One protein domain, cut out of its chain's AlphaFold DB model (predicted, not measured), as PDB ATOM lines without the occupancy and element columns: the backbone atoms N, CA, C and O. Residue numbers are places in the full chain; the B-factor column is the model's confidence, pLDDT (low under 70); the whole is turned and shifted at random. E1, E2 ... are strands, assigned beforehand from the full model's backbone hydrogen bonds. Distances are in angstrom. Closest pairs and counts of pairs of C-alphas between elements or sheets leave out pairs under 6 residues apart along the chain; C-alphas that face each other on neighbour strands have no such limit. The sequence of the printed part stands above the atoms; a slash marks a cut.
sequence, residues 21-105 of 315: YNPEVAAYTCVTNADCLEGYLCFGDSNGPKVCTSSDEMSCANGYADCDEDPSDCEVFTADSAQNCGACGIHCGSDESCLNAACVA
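What this domain is: This is residues 21 to 105 of the 315 residues of an uncharacterized protein of Deltaproteobacteria bacterium CG_4_9_14_3_um_filter_63_12 (UniProt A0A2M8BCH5). There is little regular structure: mostly loops, with a small hairpin, E1 and E2, toward one end and another, E3 and E4, at the other, joined by the winding residues 55 to 95. The printed part has 85 residues, with four named strands, E1 to E4, in two antiparallel sheets and no named helix; it is all strand, but with only 17 residues in named elements. It is only just compact, close to loose, with a radius of gyration of the C-alphas of 14.0 A and spans of 44 by 32 by 22 A.

How they stand to each other: E1, residues 40 to 43, and E2, residues 50 to 54, form an antiparallel hairpin at 147 degrees; N 41 and O 53, 2.8 A apart, are within hydrogen-bond range. Residues 29 to 30 pair antiparallel with 50 to 51 of E2. E3, residues 96 to 99, and E4, residues 102 to 105, form an antiparallel hairpin at 137 degrees, with N 97 and O 104 2.8 A apart. E1 and E2 are apart from E3 and E4.

Where its parts are: E2 measures 13.3 A, E1 and E3 9.2 A each, E4 9.8 A. E1 begins at C-alpha 40 (412.939, -5.345, 510.882); E4 ends at C-alpha 105 (399.934, -34.478, 530.629).

The domain as a whole: The C-alphas farthest apart, of Glu 38 and Asp 95, are 44.2 A apart. The printed part has no cut; the E2 to E3 link is long. pLDDT is under 70 at 26 residues, among them 21 to 29.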
ATOM      1  N   TYR A  21     391.949  -9.529 512.364       39.72
ATOM      2  CA  TYR A  21     393.189  -9.105 511.725       39.72
ATOM      3  C   TYR A  21     393.564  -7.722 512.252       39.72
ATOM      4  O   TYR A  21     393.182  -6.686 511.705       39.72
ATOM      5  N   ASN A  22     394.277  -7.729 513.374       39.44
ATOM      6  CA  ASN A  22     394.969  -6.564 513.887       39.44
ATOM      7  C   ASN A  22     396.110  -6.213 512.908       39.44
ATOM      8  O   ASN A  22     397.052  -6.996 512.790       39.44
ATOM      9  N   PRO A  23     396.067  -5.065 512.204       42.53
ATOM     10  CA  PRO A  23     397.123  -4.669 511.271       42.53
ATOM     11  C   PRO A  23     398.450  -4.312 511.968       42.53
ATOM     12  O   PRO A  23     399.419  -4.001 511.283       42.53
ATOM     13  N   GLU A  24     398.514  -4.364 513.304       42.28
ATOM     14  CA  GLU A  24     399.764  -4.275 514.073       42.28
ATOM     15  C   GLU A  24     400.466  -5.631 514.266       42.28
ATOM     16  O   GLU A  24     401.574  -5.674 514.796       42.28
ATOM     17  N   VAL A  25     399.873  -6.743 513.819       44.53
ATOM     18  CA  VAL A  25     400.550  -8.046 513.814       44.53
ATOM     19  C   VAL A  25     401.129  -8.255 512.420       44.53
ATOM     20  O   VAL A  25     400.464  -8.760 511.515       44.53
ATOM     21  N   ALA A  26     402.374  -7.808 512.231       44.38
ATOM     22  CA  ALA A  26     403.177  -8.169 511.069       44.38
ATOM     23  C   ALA A  26     403.117  -9.690 510.849       44.38
ATOM     24  O   ALA A  26     403.036 -10.454 511.815       44.38
ATOM     25  N   ALA A  27     403.153 -10.129 509.587       49.00
ATOM     26  CA  ALA A  27     403.372 -11.531 509.264       49.00
ATOM     27  C   ALA A  27     404.600 -12.000 510.054       49.00
ATOM     28  O   ALA A  27     405.707 -11.515 509.831       49.00
ATOM     29  N   TYR A  28     404.377 -12.851 511.059       58.78
ATOM     30  CA  TYR A  28     405.442 -13.237 511.985       58.78
ATOM     31  C   TYR A  28     406.552 -13.971 511.240       58.78
ATOM     32  O   TYR A  28     407.710 -13.889 511.626       58.78
ATOM     33  N   THR A  29     406.181 -14.639 510.146       67.00
ATOM     34  CA  THR A  29     407.071 -15.356 509.250       67.00
ATOM     35  C   THR A  29     407.400 -14.554 507.993       67.00
ATOM     36  O   THR A  29     406.596 -13.764 507.500       67.00
ATOM     37  N   CYS A  30     408.586 -14.783 507.445       72.56
ATOM     38  CA  CYS A  30     409.115 -14.071 506.290       72.56
ATOM     39  C   CYS A  30     409.858 -15.031 505.352       72.56
ATOM     40  O   CYS A  30     410.202 -16.151 505.717       72.56
ATOM     41  N   VAL A  31     410.108 -14.615 504.113       77.94
ATOM     42  CA  VAL A  31     411.017 -15.319 503.191       77.94
ATOM     43  C   VAL A  31     412.213 -14.431 502.864       77.94
ATOM     44  O   VAL A  31     413.340 -14.911 502.704       77.94
ATOM     45  N   THR A  32     411.965 -13.125 502.791       78.50
ATOM     46  CA  THR A  32     412.929 -12.070 502.502       78.50
ATOM     47  C   THR A  32     412.690 -10.863 503.408       78.50
ATOM     48  O   THR A  32     411.609 -10.687 503.960       78.50
ATOM     49  N   ASN A  33     413.677  -9.967 503.508       76.56
ATOM     50  CA  ASN A  33     413.544  -8.730 504.295       76.56
ATOM     51  C   ASN A  33     412.396  -7.821 503.824       76.56
ATOM     52  O   ASN A  33     411.952  -6.973 504.584       76.56
ATOM     53  N   ALA A  34     411.921  -7.984 502.586       79.56
ATOM     54  CA  ALA A  34     410.800  -7.211 502.055       79.56
ATOM     55  C   ALA A  34     409.445  -7.620 502.658       79.56
ATOM     56  O   ALA A  34     408.479  -6.870 502.530       79.56
ATOM     57  N   ASP A  35     409.381  -8.785 503.308       78.69
ATOM     58  CA  ASP A  35     408.186  -9.266 504.005       78.69
ATOM     59  C   ASP A  35     408.056  -8.645 505.411       78.69
ATOM     60  O   ASP A  35     407.014  -8.769 506.053       78.69
ATOM     61  N   CYS A  36     409.102  -7.953 505.879       72.00
ATOM     62  CA  CYS A  36     409.173  -7.329 507.193       72.00
ATOM     63  C   CYS A  36     408.914  -5.818 507.128       72.00
ATOM     64  O   CYS A  36     409.212  -5.150 506.137       72.00
ATOM     65  N   LEU A  37     408.360  -5.268 508.212       72.44
ATOM     66  CA  LEU A  37     408.177  -3.823 508.363       72.44
ATOM     67  C   LEU A  37     409.529  -3.097 508.435       72.44
ATOM     68  O   LEU A  37     410.551  -3.665 508.813       72.44
ATOM     69  N   GLU A  38     409.528  -1.814 508.080       70.19
ATOM     70  CA  GLU A  38     410.725  -0.972 508.111       70.19
ATOM     71  C   GLU A  38     411.338  -0.951 509.529       70.19
ATOM     72  O   GLU A  38     410.641  -0.667 510.503       70.19
ATOM     73  N   GLY A  39     412.627  -1.297 509.650       68.44
ATOM     74  CA  GLY A  39     413.318  -1.503 510.937       68.44
ATOM     75  C   GLY A  39     413.453  -2.970 511.381       68.44
ATOM     76  O   GLY A  39     414.127  -3.247 512.371       68.44
ATOM     77  N   TYR A  40     412.866  -3.906 510.629       70.69
ATOM     78  CA  TYR A  40     412.939  -5.345 510.882       70.69
ATOM     79  C   TYR A  40     413.637  -6.082 509.731       70.69
ATOM     80  O   TYR A  40     413.522  -5.705 508.563       70.69
ATOM     81  N   LEU A  41     414.363  -7.149 510.059       75.56
ATOM     82  CA  LEU A  41     415.058  -8.022 509.113       75.56
ATOM     83  C   LEU A  41     414.464  -9.430 509.168       75.56
ATOM     84  O   LEU A  41     414.051  -9.895 510.229       75.56
ATOM     85  N   CYS A  42     414.423 -10.101 508.016       75.00
ATOM     86  CA  CYS A  42     413.967 -11.478 507.925       75.00
ATOM     87  C   CYS A  42     415.103 -12.426 508.286       75.00
ATOM     88  O   CYS A  42     416.157 -12.413 507.643       75.00
ATOM     89  N   PHE A  43     414.873 -13.256 509.295       73.44
ATOM     90  CA  PHE A  43     415.911 -14.043 509.933       73.44
ATOM     91  C   PHE A  43     415.446 -15.474 510.199       73.44
ATOM     92  O   PHE A  43     414.286 -15.698 510.531       73.44
ATOM     93  N   GLY A  44     416.335 -16.443 510.010       65.38
ATOM     94  CA  GLY A  44     416.052 -17.872 510.135       65.38
ATOM     95  C   GLY A  44     416.879 -18.693 509.147       65.38
ATOM     96  O   GLY A  44     417.370 -18.172 508.136       65.38
ATOM     97  N   ASP A  45     417.045 -19.974 509.449       56.12
ATOM     98  CA  ASP A  45     417.906 -20.885 508.708       56.12
ATOM     99  C   ASP A  45     417.314 -21.290 507.335       56.12
ATOM    100  O   ASP A  45     416.309 -20.772 506.837       56.12
ATOM    101  N   SER A  46     418.012 -22.198 506.650       55.00
ATOM    102  CA  SER A  46     417.604 -22.685 505.323       55.00
ATOM    103  C   SER A  46     416.496 -23.739 505.385       55.00
ATOM    104  O   SER A  46     415.877 -24.006 504.353       55.00
ATOM    105  N   ASN A  47     416.294 -24.368 506.548       48.69
ATOM    106  CA  ASN A  47     415.458 -25.558 506.708       48.69
ATOM    107  C   ASN A  47     414.277 -25.361 507.678       48.69
ATOM    108  O   ASN A  47     413.426 -26.247 507.756       48.69
ATOM    109  N   GLY A  48     414.189 -24.221 508.362       53.44
ATOM    110  CA  GLY A  48     413.140 -23.843 509.300       53.44
ATOM    111  C   GLY A  48     412.388 -22.558 508.911       53.44
ATOM    112  O   GLY A  48     412.672 -21.916 507.892       53.44
ATOM    113  N   PRO A  49     411.340 -22.207 509.677       56.75
ATOM    114  CA  PRO A  49     410.530 -21.019 509.432       56.75
ATOM    115  C   PRO A  49     411.304 -19.743 509.788       56.75
ATOM    116  O   PRO A  49     411.742 -19.568 510.921       56.75
ATOM    117  N   LYS A  50     411.440 -18.817 508.833       72.56
ATOM    118  CA  LYS A  50     412.070 -17.509 509.074       72.56
ATOM    119  C   LYS A  50     411.057 -16.519 509.622       72.56
ATOM    120  O   LYS A  50     409.898 -16.562 509.211       72.56
ATOM    121  N   VAL A  51     411.497 -15.610 510.484       71.06
ATOM    122  CA  VAL A  51     410.673 -14.617 511.184       71.06
ATOM    123  C   VAL A  51     411.281 -13.210 511.134       71.06
ATOM    124  O   VAL A  51     412.486 -13.044 510.949       71.06
ATOM    125  N   CYS A  52     410.446 -12.175 511.260       71.88
ATOM    126  CA  CYS A  52     410.896 -10.777 511.252       71.88
ATOM    127  C   CYS A  52     411.364 -10.325 512.648       71.88
ATOM    128  O   CYS A  52     410.553 -10.284 513.572       71.88
ATOM    129  N   THR A  53     412.632  -9.921 512.798       66.38
ATOM    130  CA  THR A  53     413.215  -9.433 514.071       66.38
ATOM    131  C   THR A  53     413.806  -8.022 513.948       66.38
ATOM    132  O   THR A  53     414.144  -7.581 512.848       66.38
ATOM    133  N   SER A  54     413.863  -7.269 515.052       64.62
ATOM    134  CA  SER A  54     414.381  -5.893 515.080       64.62
ATOM    135  C   SER A  54     415.893  -5.859 514.857       64.62
ATOM    136  O   SER A  54     416.606  -6.717 515.364       64.62
ATOM    137  N   SER A  55     416.401  -4.843 514.156       61.38
ATOM    138  CA  SER A  55     417.834  -4.734 513.831       61.38
ATOM    139  C   SER A  55     418.777  -4.574 515.032       61.38
ATOM    140  O   SER A  55     419.980  -4.772 514.872       61.38
ATOM    141  N   ASP A  56     418.251  -4.199 516.204       55.22
ATOM    142  CA  ASP A  56     419.047  -3.666 517.320       55.22
ATOM    143  C   ASP A  56     419.055  -4.561 518.573       55.22
ATOM    144  O   ASP A  56     419.891  -4.366 519.454       55.22
ATOM    145  N   GLU A  57     418.185  -5.569 518.643       54.62
ATOM    146  CA  GLU A  57     418.240  -6.617 519.662       54.62
ATOM    147  C   GLU A  57     418.002  -7.967 518.998       54.62
ATOM    148  O   GLU A  57     416.966  -8.209 518.379       54.62
ATOM    149  N   MET A  58     419.002  -8.830 519.130       57.38
ATOM    150  CA  MET A  58     419.019 -10.222 518.695       57.38
ATOM    151  C   MET A  58     418.121 -11.045 519.624       57.38
ATOM    152  O   MET A  58     418.572 -11.872 520.404       57.38
ATOM    153  N   SER A  59     416.840 -10.700 519.616       67.00
ATOM    154  CA  SER A  59     415.802 -11.297 520.439       67.00
ATOM    155  C   SER A  59     414.950 -12.157 519.522       67.00
ATOM    156  O   SER A  59     414.398 -11.661 518.532       67.00
ATOM    157  N   CYS A  60     414.853 -13.448 519.829       70.50
ATOM    158  CA  CYS A  60     413.990 -14.341 519.077       70.50
ATOM    159  C   CYS A  60     412.533 -13.885 519.154       70.50
ATOM    160  O   CYS A  60     412.056 -13.368 520.170       70.50
ATOM    161  N   ALA A  61     411.830 -14.051 518.036       70.31
ATOM    162  CA  ALA A  61     410.417 -13.739 517.956       70.31
ATOM    163  C   ALA A  61     409.637 -14.622 518.957       70.31
ATOM    164  O   ALA A  61     410.055 -15.728 519.280       70.31
ATOM    165  N   ASN A  62     408.510 -14.138 519.474       73.00
ATOM    166  CA  ASN A  62     407.724 -14.782 520.525       73.00
ATOM    167  C   ASN A  62     407.440 -16.264 520.211       73.00
ATOM    168  O   ASN A  62     406.916 -16.593 519.144       73.00
ATOM    169  N   GLY A  63     407.799 -17.139 521.151       75.81
ATOM    170  CA  GLY A  63     407.719 -18.592 521.005       75.81
ATOM    171  C   GLY A  63     408.938 -19.245 520.349       75.81
ATOM    172  O   GLY A  63     408.971 -20.465 520.293       75.81
ATOM    173  N   TYR A  64     409.933 -18.484 519.887       82.25
ATOM    174  CA  TYR A  64     411.232 -19.000 519.446       82.25
ATOM    175  C   TYR A  64     412.326 -18.654 520.460       82.25
ATOM    176  O   TYR A  64     412.249 -17.624 521.132       82.25
ATOM    177  N   ALA A  65     413.340 -19.507 520.566       83.88
ATOM    178  CA  ALA A  65     414.511 -19.286 521.401       83.88
ATOM    179  C   ALA A  65     415.793 -19.704 520.671       83.88
ATOM    180  O   ALA A  65     415.748 -20.606 519.837       83.88
ATOM    181  N   ASP A  66     416.880 -19.021 521.025       84.75
ATOM    182  CA  ASP A  66     418.268 -19.363 520.714       84.75
ATOM    183  C   ASP A  66     418.777 -20.246 521.863       84.75
ATOM    184  O   ASP A  66     418.907 -19.776 523.002       84.75
ATOM    185  N   CYS A  67     418.929 -21.545 521.608       87.62
ATOM    186  CA  CYS A  67     419.297 -22.530 522.625       87.62
ATOM    187  C   CYS A  67     420.744 -23.016 522.515       87.62
ATOM    188  O   CYS A  67     421.194 -23.740 523.413       87.62
ATOM    189  N   ASP A  68     421.474 -22.619 521.473       85.31
ATOM    190  CA  ASP A  68     422.902 -22.891 521.302       85.31
ATOM    191  C   ASP A  68     423.799 -21.641 521.418       85.31
ATOM    192  O   ASP A  68     425.028 -21.767 521.376       85.31
ATOM    193  N   GLU A  69     423.199 -20.484 521.707       80.25
ATOM    194  CA  GLU A  69     423.831 -19.169 521.836       80.25
ATOM    195  C   GLU A  69     424.514 -18.704 520.535       80.25
ATOM    196  O   GLU A  69     425.445 -17.884 520.577       80.25
ATOM    197  N   ASP A  70     424.090 -19.233 519.378       77.81
ATOM    198  CA  ASP A  70     424.518 -18.725 518.083       77.81
ATOM    199  C   ASP A  70     423.701 -17.469 517.729       77.81
ATOM    200  O   ASP A  70     422.506 -17.529 517.443       77.81
ATOM    201  N   PRO A  71     424.345 -16.289 517.647       67.50
ATOM    202  CA  PRO A  71     423.656 -15.062 517.276       67.50
ATOM    203  C   PRO A  71     423.054 -15.110 515.860       67.50
ATOM    204  O   PRO A  71     422.411 -14.157 515.445       67.50
ATOM    205  N   SER A  72     423.312 -16.134 515.049       67.75
ATOM    206  CA  SER A  72     422.896 -16.193 513.649       67.75
ATOM    207  C   SER A  72     421.566 -16.910 513.370       67.75
ATOM    208  O   SER A  72     421.118 -16.848 512.216       67.75
ATOM    209  N   ASP A  73     420.877 -17.455 514.380       68.00
ATOM    210  CA  ASP A  73     419.549 -18.069 514.228       68.00
ATOM    211  C   ASP A  73     418.676 -18.095 515.511       68.00
ATOM    212  O   ASP A  73     418.985 -17.496 516.533       68.00
ATOM    213  N   CYS A  74     417.461 -18.634 515.359       76.69
ATOM    214  CA  CYS A  74     416.459 -18.880 516.402       76.69
ATOM    215  C   CYS A  74     415.815 -20.227 516.063       76.69
ATOM    216  O   CYS A  74     414.817 -20.305 515.340       76.69
ATOM    217  N   GLU A  75     416.467 -21.294 516.486       80.44
ATOM    218  CA  GLU A  75     416.345 -22.643 515.948       80.44
ATOM    219  C   GLU A  75     415.261 -23.483 516.634       80.44
ATOM    220  O   GLU A  75     414.807 -24.496 516.092       80.44
ATOM    221  N   VAL A  76     414.790 -23.046 517.803       85.38
ATOM    222  CA  VAL A  76     413.829 -23.794 518.613       85.38
ATOM    223  C   VAL A  76     412.505 -23.057 518.746       85.38
ATOM    224  O   VAL A  76     412.441 -21.982 519.336       85.38
ATOM    225  N   PHE A  77     411.411 -23.686 518.306       87.56
ATOM    226  CA  PHE A  77     410.059 -23.249 518.652       87.56
ATOM    227  C   PHE A  77     409.655 -23.828 520.019       87.56
ATOM    228  O   PHE A  77     409.353 -25.011 520.168       87.56
ATOM    229  N   THR A  78     409.677 -22.996 521.054       89.62
ATOM    230  CA  THR A  78     409.468 -23.409 522.447       89.62
ATOM    231  C   THR A  78     408.007 -23.704 522.779       89.62
ATOM    232  O   THR A  78     407.718 -24.236 523.849       89.62
ATOM    233  N   ALA A  79     407.064 -23.390 521.886       88.31
ATOM    234  CA  ALA A  79     405.645 -23.608 522.146       88.31
ATOM    235  C   ALA A  79     405.180 -25.068 521.967       88.31
ATOM    236  O   ALA A  79     404.146 -25.427 522.537       88.31
ATOM    237  N   ASP A  80     405.924 -25.897 521.226       87.69
ATOM    238  CA  ASP A  80     405.612 -27.317 520.990       87.69
ATOM    239  C   ASP A  80     406.826 -28.268 521.089       87.69
ATOM    240  O   ASP A  80     406.670 -29.491 521.017       87.69
ATOM    241  N   SER A  81     408.032 -27.744 521.331       90.50
ATOM    242  CA  SER A  81     409.221 -28.569 521.531       90.50
ATOM    243  C   SER A  81     409.176 -29.293 522.878       90.50
ATOM    244  O   SER A  81     409.351 -28.691 523.934       90.50
ATOM    245  N   ALA A  82     409.037 -30.620 522.855       89.94
ATOM    246  CA  ALA A  82     409.104 -31.452 524.062       89.94
ATOM    247  C   ALA A  82     410.476 -31.407 524.769       89.94
ATOM    248  O   ALA A  82     410.587 -31.833 525.917       89.94
ATOM    249  N   GLN A  83     411.522 -30.913 524.098       92.56
ATOM    250  CA  GLN A  83     412.865 -30.767 524.661       92.56
ATOM    251  C   GLN A  83     413.205 -29.331 525.089       92.56
ATOM    252  O   GLN A  83     414.222 -29.142 525.748       92.56
ATOM    253  N   ASN A  84     412.383 -28.343 524.729       92.81
ATOM    254  CA  ASN A  84     412.607 -26.927 525.028       92.81
ATOM    255  C   ASN A  84     411.275 -26.199 525.290       92.81
ATOM    256  O   ASN A  84     410.992 -25.147 524.715       92.81
ATOM    257  N   CYS A  85     410.410 -26.794 526.104       94.12
ATOM    258  CA  CYS A  85     409.037 -26.341 526.266       94.12
ATOM    259  C   CYS A  85     408.953 -25.076 527.130       94.12
ATOM    260  O   CYS A  85     409.243 -25.101 528.324       94.12
ATOM    261  N   GLY A  86     408.573 -23.951 526.533       91.44
ATOM    262  CA  GLY A  86     408.544 -22.639 527.191       91.44
ATOM    263  C   GLY A  86     409.903 -21.943 527.285       91.44
ATOM    264  O   GLY A  86     409.944 -20.715 527.275       91.44
ATOM    265  N   ALA A  87     411.005 -22.696 527.328       90.81
ATOM    266  CA  ALA A  87     412.374 -22.184 527.284       90.81
ATOM    267  C   ALA A  87     413.380 -23.291 526.918       90.81
ATOM    268  O   ALA A  87     413.085 -24.483 527.032       90.81
ATOM    269  N   CYS A  88     414.595 -22.887 526.543       91.62
ATOM    270  CA  CYS A  88     415.707 -23.797 526.274       91.62
ATOM    271  C   CYS A  88     415.994 -24.733 527.455       91.62
ATOM    272  O   CYS A  88     416.063 -24.299 528.608       91.62
ATOM    273  N   GLY A  89     416.161 -26.024 527.164       91.06
ATOM    274  CA  GLY A  89     416.479 -27.053 528.158       91.06
ATOM    275  C   GLY A  89     415.325 -27.445 529.089       91.06
ATOM    276  O   GLY A  89     415.541 -28.192 530.047       91.06
ATOM    277  N   ILE A  90     414.102 -26.967 528.843       93.56
ATOM    278  CA  ILE A  90     412.913 -27.450 529.552       93.56
ATOM    279  C   ILE A  90     412.372 -28.688 528.836       93.56
ATOM    280  O   ILE A  90     411.732 -28.607 527.790       93.56
ATOM    281  N   HIS A  91     412.622 -29.850 529.427       93.75
ATOM    282  CA  HIS A  91     412.184 -31.136 528.897       93.75
ATOM    283  C   HIS A  91     410.879 -31.573 529.558       93.75
ATOM    284  O   HIS A  91     410.813 -31.666 530.786       93.75
ATOM    285  N   CYS A  92     409.868 -31.892 528.753       92.44
ATOM    286  CA  CYS A  92     408.661 -32.535 529.261       92.44
ATOM    287  C   CYS A  92     408.949 -33.988 529.660       92.44
ATOM    288  O   CYS A  92     409.822 -34.647 529.083       92.44
ATOM    289  N   GLY A  93     408.233 -34.477 530.674       88.81
ATOM    290  CA  GLY A  93     408.324 -35.857 531.136       88.81
ATOM    291  C   GLY A  93     407.870 -36.874 530.084       88.81
ATOM    292  O   GLY A  93     407.298 -36.529 529.053       88.81
ATOM    293  N   SER A  94     408.095 -38.162 530.361       84.31
ATOM    294  CA  SER A  94     407.720 -39.270 529.463       84.31
ATOM    295  C   SER A  94     406.227 -39.334 529.136       84.31
ATOM    296  O   SER A  94     405.860 -39.866 528.091       84.31
ATOM    297  N   ASP A  95     405.388 -38.787 530.014       84.25
ATOM    298  CA  ASP A  95     403.928 -38.802 529.915       84.25
ATOM    299  C   ASP A  95     403.356 -37.395 529.660       84.25
ATOM    300  O   ASP A  95     402.188 -37.124 529.940       84.25
ATOM    301  N   GLU A  96     404.179 -36.483 529.136       88.81
ATOM    302  CA  GLU A  96     403.821 -35.093 528.866       88.81
ATOM    303  C   GLU A  96     404.162 -34.688 527.426       88.81
ATOM    304  O   GLU A  96     405.130 -35.154 526.827       88.81
ATOM    305  N   SER A  97     403.365 -33.783 526.861       90.12
ATOM    306  CA  SER A  97     403.648 -33.094 525.605       90.12
ATOM    307  C   SER A  97     403.822 -31.605 525.859       90.12
ATOM    308  O   SER A  97     403.287 -31.061 526.822       90.12
ATOM    309  N   CYS A  98     404.563 -30.927 524.987       90.69
ATOM    310  CA  CYS A  98     404.591 -29.476 525.010       90.69
ATOM    311  C   CYS A  98     403.377 -28.932 524.253       90.69
ATOM    312  O   CYS A  98     403.192 -29.231 523.072       90.69
ATOM    313  N   LEU A  99     402.539 -28.149 524.930       88.88
ATOM    314  CA  LEU A  99     401.398 -27.474 524.323       88.88
ATOM    315  C   LEU A  99     401.339 -26.034 524.822       88.88
ATOM    316  O   LEU A  99     401.143 -25.794 526.012       88.88
ATOM    317  N   ASN A 100     401.455 -25.078 523.899       88.44
ATOM    318  CA  ASN A 100     401.473 -23.644 524.200       88.44
ATOM    319  C   ASN A 100     402.561 -23.270 525.219       88.44
ATOM    320  O   ASN A 100     402.310 -22.509 526.152       88.44
ATOM    321  N   ALA A 101     403.769 -23.808 525.024       89.62
ATOM    322  CA  ALA A 101     404.948 -23.511 525.841       89.62
ATOM    323  C   ALA A 101     404.846 -23.973 527.312       89.62
ATOM    324  O   ALA A 101     405.560 -23.481 528.183       89.62
ATOM    325  N   ALA A 102     403.972 -24.945 527.586       91.75
ATOM    326  CA  ALA A 102     403.883 -25.636 528.865       91.75
ATOM    327  C   ALA A 102     403.886 -27.153 528.654       91.75
ATOM    328  O   ALA A 102     403.258 -27.657 527.718       91.75
ATOM    329  N   CYS A 103     404.576 -27.877 529.534       91.25
ATOM    330  CA  CYS A 103     404.474 -29.330 529.585       91.25
ATOM    331  C   CYS A 103     403.116 -29.708 530.166       91.25
ATOM    332  O   CYS A 103     402.714 -29.215 531.221       91.25
ATOM    333  N   VAL A 104     402.386 -30.537 529.432       88.00
ATOM    334  CA  VAL A 104     401.024 -30.932 529.765       88.00
ATOM    335  C   VAL A 104     400.881 -32.439 529.674       88.00
ATOM    336  O   VAL A 104     401.418 -33.060 528.762       88.00
ATOM    337  N   ALA A 105     400.131 -33.034 530.597       86.62
ATOM    338  CA  ALA A 105     399.934 -34.478 530.629       86.62
ATOM    339  C   ALA A 105     399.265 -35.000 529.342       86.62
ATOM    340  O   ALA A 105     398.242 -34.466 528.892       86.62
TER     341      ALA A 105